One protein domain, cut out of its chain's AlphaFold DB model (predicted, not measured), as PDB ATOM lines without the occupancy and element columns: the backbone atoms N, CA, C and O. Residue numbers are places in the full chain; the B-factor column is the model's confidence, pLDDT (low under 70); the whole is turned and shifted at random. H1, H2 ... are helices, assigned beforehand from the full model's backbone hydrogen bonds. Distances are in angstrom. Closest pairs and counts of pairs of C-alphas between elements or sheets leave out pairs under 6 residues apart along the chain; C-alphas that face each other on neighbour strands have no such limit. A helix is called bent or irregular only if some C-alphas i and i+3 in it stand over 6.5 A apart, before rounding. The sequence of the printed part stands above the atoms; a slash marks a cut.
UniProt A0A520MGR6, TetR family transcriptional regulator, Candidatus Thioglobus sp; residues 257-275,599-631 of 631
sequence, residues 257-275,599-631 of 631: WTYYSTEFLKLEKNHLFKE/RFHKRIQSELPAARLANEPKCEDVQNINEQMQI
ATOM      1  N   TRP A 257       8.439   8.358  45.106       93.25
ATOM      2  CA  TRP A 257       7.128   8.357  44.461       93.25
ATOM      3  C   TRP A 257       7.017   7.423  43.258       93.25
ATOM      4  O   TRP A 257       5.945   6.888  42.992       93.25
ATOM      5  N   THR A 258       8.130   7.134  42.584       95.12
ATOM      6  CA  THR A 258       8.171   6.177  41.466       95.12
ATOM      7  C   THR A 258       7.905   4.727  41.899       95.12
ATOM      8  O   THR A 258       7.636   3.864  41.062       95.12
ATOM      9  N   TYR A 259       7.953   4.430  43.201       95.38
ATOM     10  CA  TYR A 259       7.687   3.100  43.751       95.38
ATOM     11  C   TYR A 259       6.236   2.928  44.214       95.38
ATOM     12  O   TYR A 259       5.755   1.800  44.245       95.38
ATOM     13  N   TYR A 260       5.525   4.013  44.547       92.94
ATOM     14  CA  TYR A 260       4.141   3.953  45.042       92.94
ATOM     15  C   TYR A 260       3.100   4.611  44.116       92.94
ATOM     16  O   TYR A 260       1.900   4.459  44.346       92.94
ATOM     17  N   SER A 261       3.522   5.299  43.049       94.12
ATOM     18  CA  SER A 261       2.613   5.931  42.085       94.12
ATOM     19  C   SER A 261       1.969   4.911  41.142       94.12
ATOM     20  O   SER A 261       2.641   4.209  40.381       94.12
ATOM     21  N   THR A 262       0.634   4.860  41.153       94.25
ATOM     22  CA  THR A 262      -0.138   3.967  40.272       94.25
ATOM     23  C   THR A 262      -0.066   4.405  38.808       94.25
ATOM     24  O   THR A 262       0.003   3.553  37.922       94.25
ATOM     25  N   GLU A 263      -0.035   5.712  38.535       94.19
ATOM     26  CA  GLU A 263       0.083   6.228  37.166       94.19
ATOM     27  C   GLU A 263       1.472   5.960  36.584       94.19
ATOM     28  O   GLU A 263       1.591   5.530  35.435       94.19
ATOM     29  N   PHE A 264       2.526   6.096  37.396       96.31
ATOM     30  CA  PHE A 264       3.868   5.717  36.961       96.31
ATOM     31  C   PHE A 264       3.975   4.213  36.681       96.31
ATOM     32  O   PHE A 264       4.531   3.821  35.660       96.31
ATOM     33  N   LEU A 265       3.360   3.357  37.505       96.69
ATOM     34  CA  LEU A 265       3.330   1.912  37.253       96.69
ATOM     35  C   LEU A 265       2.663   1.553  35.914       96.69
ATOM     36  O   LEU A 265       3.098   0.618  35.239       96.69
ATOM     37  N   LYS A 266       1.597   2.261  35.513       95.31
ATOM     38  CA  LYS A 266       0.969   2.058  34.193       95.31
ATOM     39  C   LYS A 266       1.945   2.399  33.067       95.31
ATOM     40  O   LYS A 266       2.059   1.631  32.113       95.31
ATOM     41  N   LEU A 267       2.669   3.509  33.209       95.38
ATOM     42  CA  LEU A 267       3.700   3.933  32.265       95.38
ATOM     43  C   LEU A 267       4.825   2.889  32.157       95.38
ATOM     44  O   LEU A 267       5.196   2.500  31.050       95.38
ATOM     45  N   GLU A 268       5.303   2.368  33.293       97.69
ATOM     46  CA  GLU A 268       6.291   1.284  33.344       97.69
ATOM     47  C   GLU A 268       5.791   0.038  32.605       97.69
ATOM     48  O   GLU A 268       6.472  -0.461  31.711       97.69
ATOM     49  N   LYS A 269       4.582  -0.443  32.925       97.38
ATOM     50  CA  LYS A 269       3.974  -1.622  32.285       97.38
ATOM     51  C   LYS A 269       3.909  -1.498  30.764       97.38
ATOM     52  O   LYS A 269       4.203  -2.468  30.066       97.38
ATOM     53  N   ASN A 270       3.546  -0.322  30.259       94.00
ATOM     54  CA  ASN A 270       3.411  -0.090  28.826       94.00
ATOM     55  C   ASN A 270       4.780  -0.014  28.131       94.00
ATOM     56  O   ASN A 270       5.042  -0.795  27.220       94.00
ATOM     57  N   HIS A 271       5.683   0.852  28.593       94.38
ATOM     58  CA  HIS A 271       6.915   1.146  27.847       94.38
ATOM     59  C   HIS A 271       8.104   0.255  28.203       94.38
ATOM     60  O   HIS A 271       8.942  -0.028  27.348       94.38
ATOM     61  N   LEU A 272       8.200  -0.204  29.453       96.19
ATOM     62  CA  LEU A 272       9.337  -1.016  29.892       96.19
ATOM     63  C   LEU A 272       9.090  -2.513  29.715       96.19
ATOM     64  O   LEU A 272      10.054  -3.258  29.604       96.19
ATOM     65  N   PHE A 273       7.832  -2.962  29.659       97.00
ATOM     66  CA  PHE A 273       7.499  -4.390  29.588       97.00
ATOM     67  C   PHE A 273       6.757  -4.768  28.311       97.00
ATOM     68  O   PHE A 273       7.240  -5.609  27.558       97.00
ATOM     69  N   LYS A 274       5.597  -4.157  28.036       95.19
ATOM     70  CA  LYS A 274       4.781  -4.520  26.864       95.19
ATOM     71  C   LYS A 274       5.520  -4.261  25.543       95.19
ATOM     72  O   LYS A 274       5.403  -5.060  24.614       95.19
ATOM     73  N   GLU A 275       6.307  -3.188  25.493       93.94
ATOM     74  CA  GLU A 275       7.092  -2.770  24.323       93.94
ATOM     75  C   GLU A 275       8.504  -3.392  24.231       93.94
ATOM     76  O   GLU A 275       9.295  -3.046  23.347       93.94
ATOM     77  N   ARG A 599      23.226   2.711  37.315       95.75
ATOM     78  CA  ARG A 599      22.994   2.495  35.875       95.75
ATOM     79  C   ARG A 599      21.548   2.088  35.600       95.75
ATOM     80  O   ARG A 599      20.935   2.654  34.697       95.75
ATOM     81  N   PHE A 600      21.005   1.178  36.404       96.88
ATOM     82  CA  PHE A 600      19.618   0.732  36.327       96.88
ATOM     83  C   PHE A 600      18.637   1.908  36.474       96.88
ATOM     84  O   PHE A 600      17.807   2.144  35.594       96.88
ATOM     85  N   HIS A 601      18.812   2.744  37.501       96.25
ATOM     86  CA  HIS A 601      17.977   3.933  37.714       96.25
ATOM     87  C   HIS A 601      18.098   4.958  36.586       96.25
ATOM     88  O   HIS A 601      17.085   5.466  36.099       96.25
ATOM     89  N   LYS A 602      19.320   5.236  36.114       95.31
ATOM     90  CA  LYS A 602      19.534   6.129  34.965       95.31
ATOM     91  C   LYS A 602      18.866   5.612  33.702       95.31
ATOM     92  O   LYS A 602      18.361   6.414  32.918       95.31
ATOM     93  N   ARG A 603      18.837   4.293  33.501       95.81
ATOM     94  CA  ARG A 603      18.148   3.702  32.357       95.81
ATOM     95  C   ARG A 603      16.646   3.956  32.432       95.81
ATOM     96  O   ARG A 603      16.088   4.449  31.455       95.81
ATOM     97  N   ILE A 604      16.025   3.745  33.594       97.00
ATOM     98  CA  ILE A 604      14.602   4.062  33.809       97.00
ATOM     99  C   ILE A 604      14.335   5.552  33.567       97.00
ATOM    100  O   ILE A 604      13.431   5.887  32.816       97.00
ATOM    101  N   GLN A 605      15.153   6.455  34.111       95.81
ATOM    102  CA  GLN A 605      15.020   7.901  33.874       95.81
ATOM    103  C   GLN A 605      15.259   8.321  32.416       95.81
ATOM    104  O   GLN A 605      14.815   9.392  31.991       95.81
ATOM    105  N   SER A 606      16.027   7.543  31.655       94.56
ATOM    106  CA  SER A 606      16.245   7.784  30.230       94.56
ATOM    107  C   SER A 606      15.028   7.377  29.408       94.56
ATOM    108  O   SER A 606      14.665   8.106  28.492       94.56
ATOM    109  N   GLU A 607      14.423   6.230  29.718       94.19
ATOM    110  CA  GLU A 607      13.262   5.705  28.988       94.19
ATOM    111  C   GLU A 607      11.955   6.382  29.417       94.19
ATOM    112  O   GLU A 607      11.101   6.673  28.580       94.19
ATOM    113  N   LEU A 608      11.846   6.713  30.704       96.12
ATOM    114  CA  LEU A 608      10.720   7.403  31.323       96.12
ATOM    115  C   LEU A 608      11.190   8.723  31.968       96.12
ATOM    116  O   LEU A 608      11.415   8.773  33.183       96.12
ATOM    117  N   PRO A 609      11.364   9.816  31.196       95.44
ATOM    118  CA  PRO A 609      11.830  11.101  31.720       95.44
ATOM    119  C   PRO A 609      11.039  11.667  32.904       95.44
ATOM    120  O   PRO A 609      11.636  12.361  33.730       95.44
ATOM    121  N   ALA A 610       9.749  11.336  33.050       94.31
ATOM    122  CA  ALA A 610       8.965  11.730  34.225       94.31
ATOM    123  C   ALA A 610       9.603  11.251  35.545       94.31
ATOM    124  O   ALA A 610       9.502  11.932  36.563       94.31
ATOM    125  N   ALA A 611      10.348  10.142  35.525       94.88
ATOM    126  CA  ALA A 611      11.060   9.595  36.680       94.88
ATOM    127  C   ALA A 611      12.212  10.486  37.196       94.88
ATOM    128  O   ALA A 611      12.781  10.219  38.255       94.88
ATOM    129  N   ARG A 612      12.585  11.538  36.452       93.75
ATOM    130  CA  ARG A 612      13.589  12.536  36.868       93.75
ATOM    131  C   ARG A 612      13.031  13.548  37.869       93.75
ATOM    132  O   ARG A 612      13.803  14.288  38.475       93.75
ATOM    133  N   LEU A 613      11.708  13.619  38.016       91.56
ATOM    134  CA  LEU A 613      11.062  14.553  38.930       91.56
ATOM    135  C   LEU A 613      11.289  14.126  40.382       91.56
ATOM    136  O   LEU A 613      11.169  12.955  40.734       91.56
ATOM    137  N   ALA A 614      11.585  15.095  41.247       88.88
ATOM    138  CA  ALA A 614      11.827  14.832  42.667       88.88
ATOM    139  C   ALA A 614      10.552  14.436  43.436       88.88
ATOM    140  O   ALA A 614      10.638  13.775  44.466       88.88
ATOM    141  N   ASN A 615       9.381  14.838  42.939       89.06
ATOM    142  CA  ASN A 615       8.083  14.589  43.560       89.06
ATOM    143  C   ASN A 615       7.085  14.096  42.518       89.06
ATOM    144  O   ASN A 615       7.211  14.436  41.339       89.06
ATOM    145  N   GLU A 616       6.067  13.372  42.983       90.00
ATOM    146  CA  GLU A 616       4.954  12.954  42.138       90.00
ATOM    147  C   GLU A 616       4.280  14.182  41.508       90.00
ATOM    148  O   GLU A 616       3.986  15.159  42.216       90.00
ATOM    149  N   PRO A 617       4.039  14.176  40.187       86.94
ATOM    150  CA  PRO A 617       3.267  15.228  39.554       86.94
ATOM    151  C   PRO A 617       1.872  15.362  40.166       86.94
ATOM    152  O   PRO A 617       1.187  14.380  40.416       86.94
ATOM    153  N   LYS A 618       1.417  16.604  40.370       75.31
ATOM    154  CA  LYS A 618       0.084  16.890  40.938       75.31
ATOM    155  C   LYS A 618      -1.076  16.579  39.985       75.31
ATOM    156  O   LYS A 618      -2.225  16.599  40.415       75.31
ATOM    157  N   CYS A 619      -0.790  16.380  38.704       61.22
ATOM    158  CA  CYS A 619      -1.779  16.022  37.695       61.22
ATOM    159  C   CYS A 619      -1.750  14.504  37.512       61.22
ATOM    160  O   CYS A 619      -0.666  13.938  37.402       61.22
ATOM    161  N   GLU A 620      -2.922  13.873  37.406       63.91
ATOM    162  CA  GLU A 620      -3.110  12.426  37.163       63.91
ATOM    163  C   GLU A 620      -2.540  11.939  35.812       63.91
ATOM    164  O   GLU A 620      -2.786  10.815  35.395       63.91
ATOM    165  N   ASP A 621      -1.765  12.771  35.118       79.69
ATOM    166  CA  ASP A 621      -1.292  12.531  33.765       79.69
ATOM    167  C   ASP A 621       0.238  12.503  33.694       79.69
ATOM    168  O   ASP A 621       0.905  13.301  33.031       79.69
ATOM    169  N   VAL A 622       0.808  11.561  34.448       89.69
ATOM    170  CA  VAL A 622       2.244  11.246  34.419       89.69
ATOM    171  C   VAL A 622       2.692  10.891  32.997       89.69
ATOM    172  O   VAL A 622       3.823  11.196  32.624       89.69
ATOM    173  N   GLN A 623       1.800  10.302  32.192       89.50
ATOM    174  CA  GLN A 623       2.058   9.984  30.792       89.50
ATOM    175  C   GLN A 623       2.291  11.245  29.951       89.50
ATOM    176  O   GLN A 623       3.349  11.356  29.336       89.50
ATOM    177  N   ASN A 624       1.383  12.223  29.975       89.69
ATOM    178  CA  ASN A 624       1.564  13.461  29.212       89.69
ATOM    179  C   ASN A 624       2.836  14.215  29.616       89.69
ATOM    180  O   ASN A 624       3.533  14.766  28.766       89.69
ATOM    181  N   ILE A 625       3.175  14.224  30.907       91.19
ATOM    182  CA  ILE A 625       4.429  14.825  31.382       91.19
ATOM    183  C   ILE A 625       5.635  14.069  30.824       91.19
ATOM    184  O   ILE A 625       6.598  14.688  30.374       91.19
ATOM    185  N   ASN A 626       5.583  12.737  30.833       92.81
ATOM    186  CA  ASN A 626       6.639  11.910  30.271       92.81
ATOM    187  C   ASN A 626       6.861  12.210  28.782       92.81
ATOM    188  O   ASN A 626       8.002  12.414  28.376       92.81
ATOM    189  N   GLU A 627       5.784  12.292  27.999       91.56
ATOM    190  CA  GLU A 627       5.819  12.613  26.568       91.56
ATOM    191  C   GLU A 627       6.368  14.026  26.308       91.56
ATOM    192  O   GLU A 627       7.231  14.209  25.453       91.56
ATOM    193  N   GLN A 628       5.955  15.027  27.095       90.62
ATOM    194  CA  GLN A 628       6.479  16.398  26.990       90.62
ATOM    195  C   GLN A 628       7.977  16.493  27.297       90.62
ATOM    196  O   GLN A 628       8.661  17.336  26.729       90.62
ATOM    197  N   MET A 629       8.482  15.648  28.198       90.56
ATOM    198  CA  MET A 629       9.896  15.602  28.584       90.56
ATOM    199  C   MET A 629      10.764  14.731  27.657       90.56
ATOM    200  O   MET A 629      11.981  14.672  27.857       90.56
ATOM    201  N   GLN A 630      10.165  14.015  26.698       84.69
ATOM    202  CA  GLN A 630      10.884  13.277  25.650       84.69
ATOM    203  C   GLN A 630      11.264  14.166  24.451       84.69
ATOM    204  O   GLN A 630      12.157  13.783  23.693       84.69
ATOM    205  N   ILE A 631      10.599  15.320  24.295       61.91
ATOM    206  CA  ILE A 631      10.889  16.380  23.307       61.91
ATOM    207  C   ILE A 631      12.051  17.237  23.814       61.91
ATOM    208  O   ILE A 631      12.935  17.563  22.987       61.91
TER     209      ILE A 631
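What this domain is: This is residues 257 to 275 and 599 to 631 of the 631 residues of the protein "TetR family transcriptional regulator" of Candidatus Thioglobus sp (UniProt A0A520MGR6). Five short helices form a small cluster, with the four-residue H4 nearest the middle, between H3 and H5, and the longest helix, H2, touching H5 near its first residues and passing close to H3. H1 makes a corner with H2, and the link from H4 to H5 swings out as far as Cys 619. The printed part has 52 residues with five named helices, H1, H2, H3, H4 and H5 in chain order, and no named strand, and its class is all helix. It is compact, with a radius of gyration of the C-alphas of 10.1 A, and rounded, with spans of 26 by 24 by 20 A.

How they stand to each other: H1, residues 257 to 260, and H2, residues 262 to 274, only just touch, only at the corner by their link, with 3 pairs of C-alphas within 8 A; H2 does so with residues 264 to 265 alone, and the closest C-alphas are those of Thr 258 and Phe 264, 6.2 A apart. H3, residues 599 to 607, is close to H2 but not clearly touching; the C-alphas of Leu 272 and Glu 607 come closest, at 7.8 A, and the lines are about perpendicular at 86 degrees. H3 and H4, residues 609 to 612, only just touch, only at the corner by their link, with 3 pairs of C-alphas within 8 A; the closest are those of Gln 605 and Ala 611, 5.1 A apart. H4 and H5, residues 622 to 628, touch, and the C-alphas of Ala 610 and Asn 626 come closest, at 4.6 A. H5 touches H2, which meets it with residues 263 to 267 alone; the C-alphas of Glu 263 and Val 622 come closest, at 6.1 A, and the two run the same way at a steep tilt of 62 degrees. H3 and H5 are apart, and H2 and H4 are only just apart, at 8.2 A. Every O i to N i+4 pair is within hydrogen-bond range in H3 and H5, as are 7 of 9 in H2, while H1 and H4 are too short for such a pair.

Where its parts are: H1 begins at C-alpha 257, at (7.128, 8.357, 44.461). H2 is 16.6 A long and neither bent nor irregular, but only just: C-alphas 271 and 274 are 6.1 A apart. H3 is 12.3 A long and begins at C-alpha 599, at (22.994, 2.495, 35.875). H5 is 10.0 A long and ends at C-alpha 628, at (6.479, 16.398, 26.990).

The domain as a whole: The two C-alphas farthest apart, those of Arg 599 and Cys 619, are 28.3 A apart. Residues 276 to 598 are not printed, and C-alphas 275 and 599 are 20.3 A apart across the cut. Of the links that are printed whole, H1 to H2 and H3 to H4 are tight and H4 to H5 is short. The model's mean pLDDT over the printed part is 91.2, with residues 619 to 620 and residue 631, the chain's last, under 70.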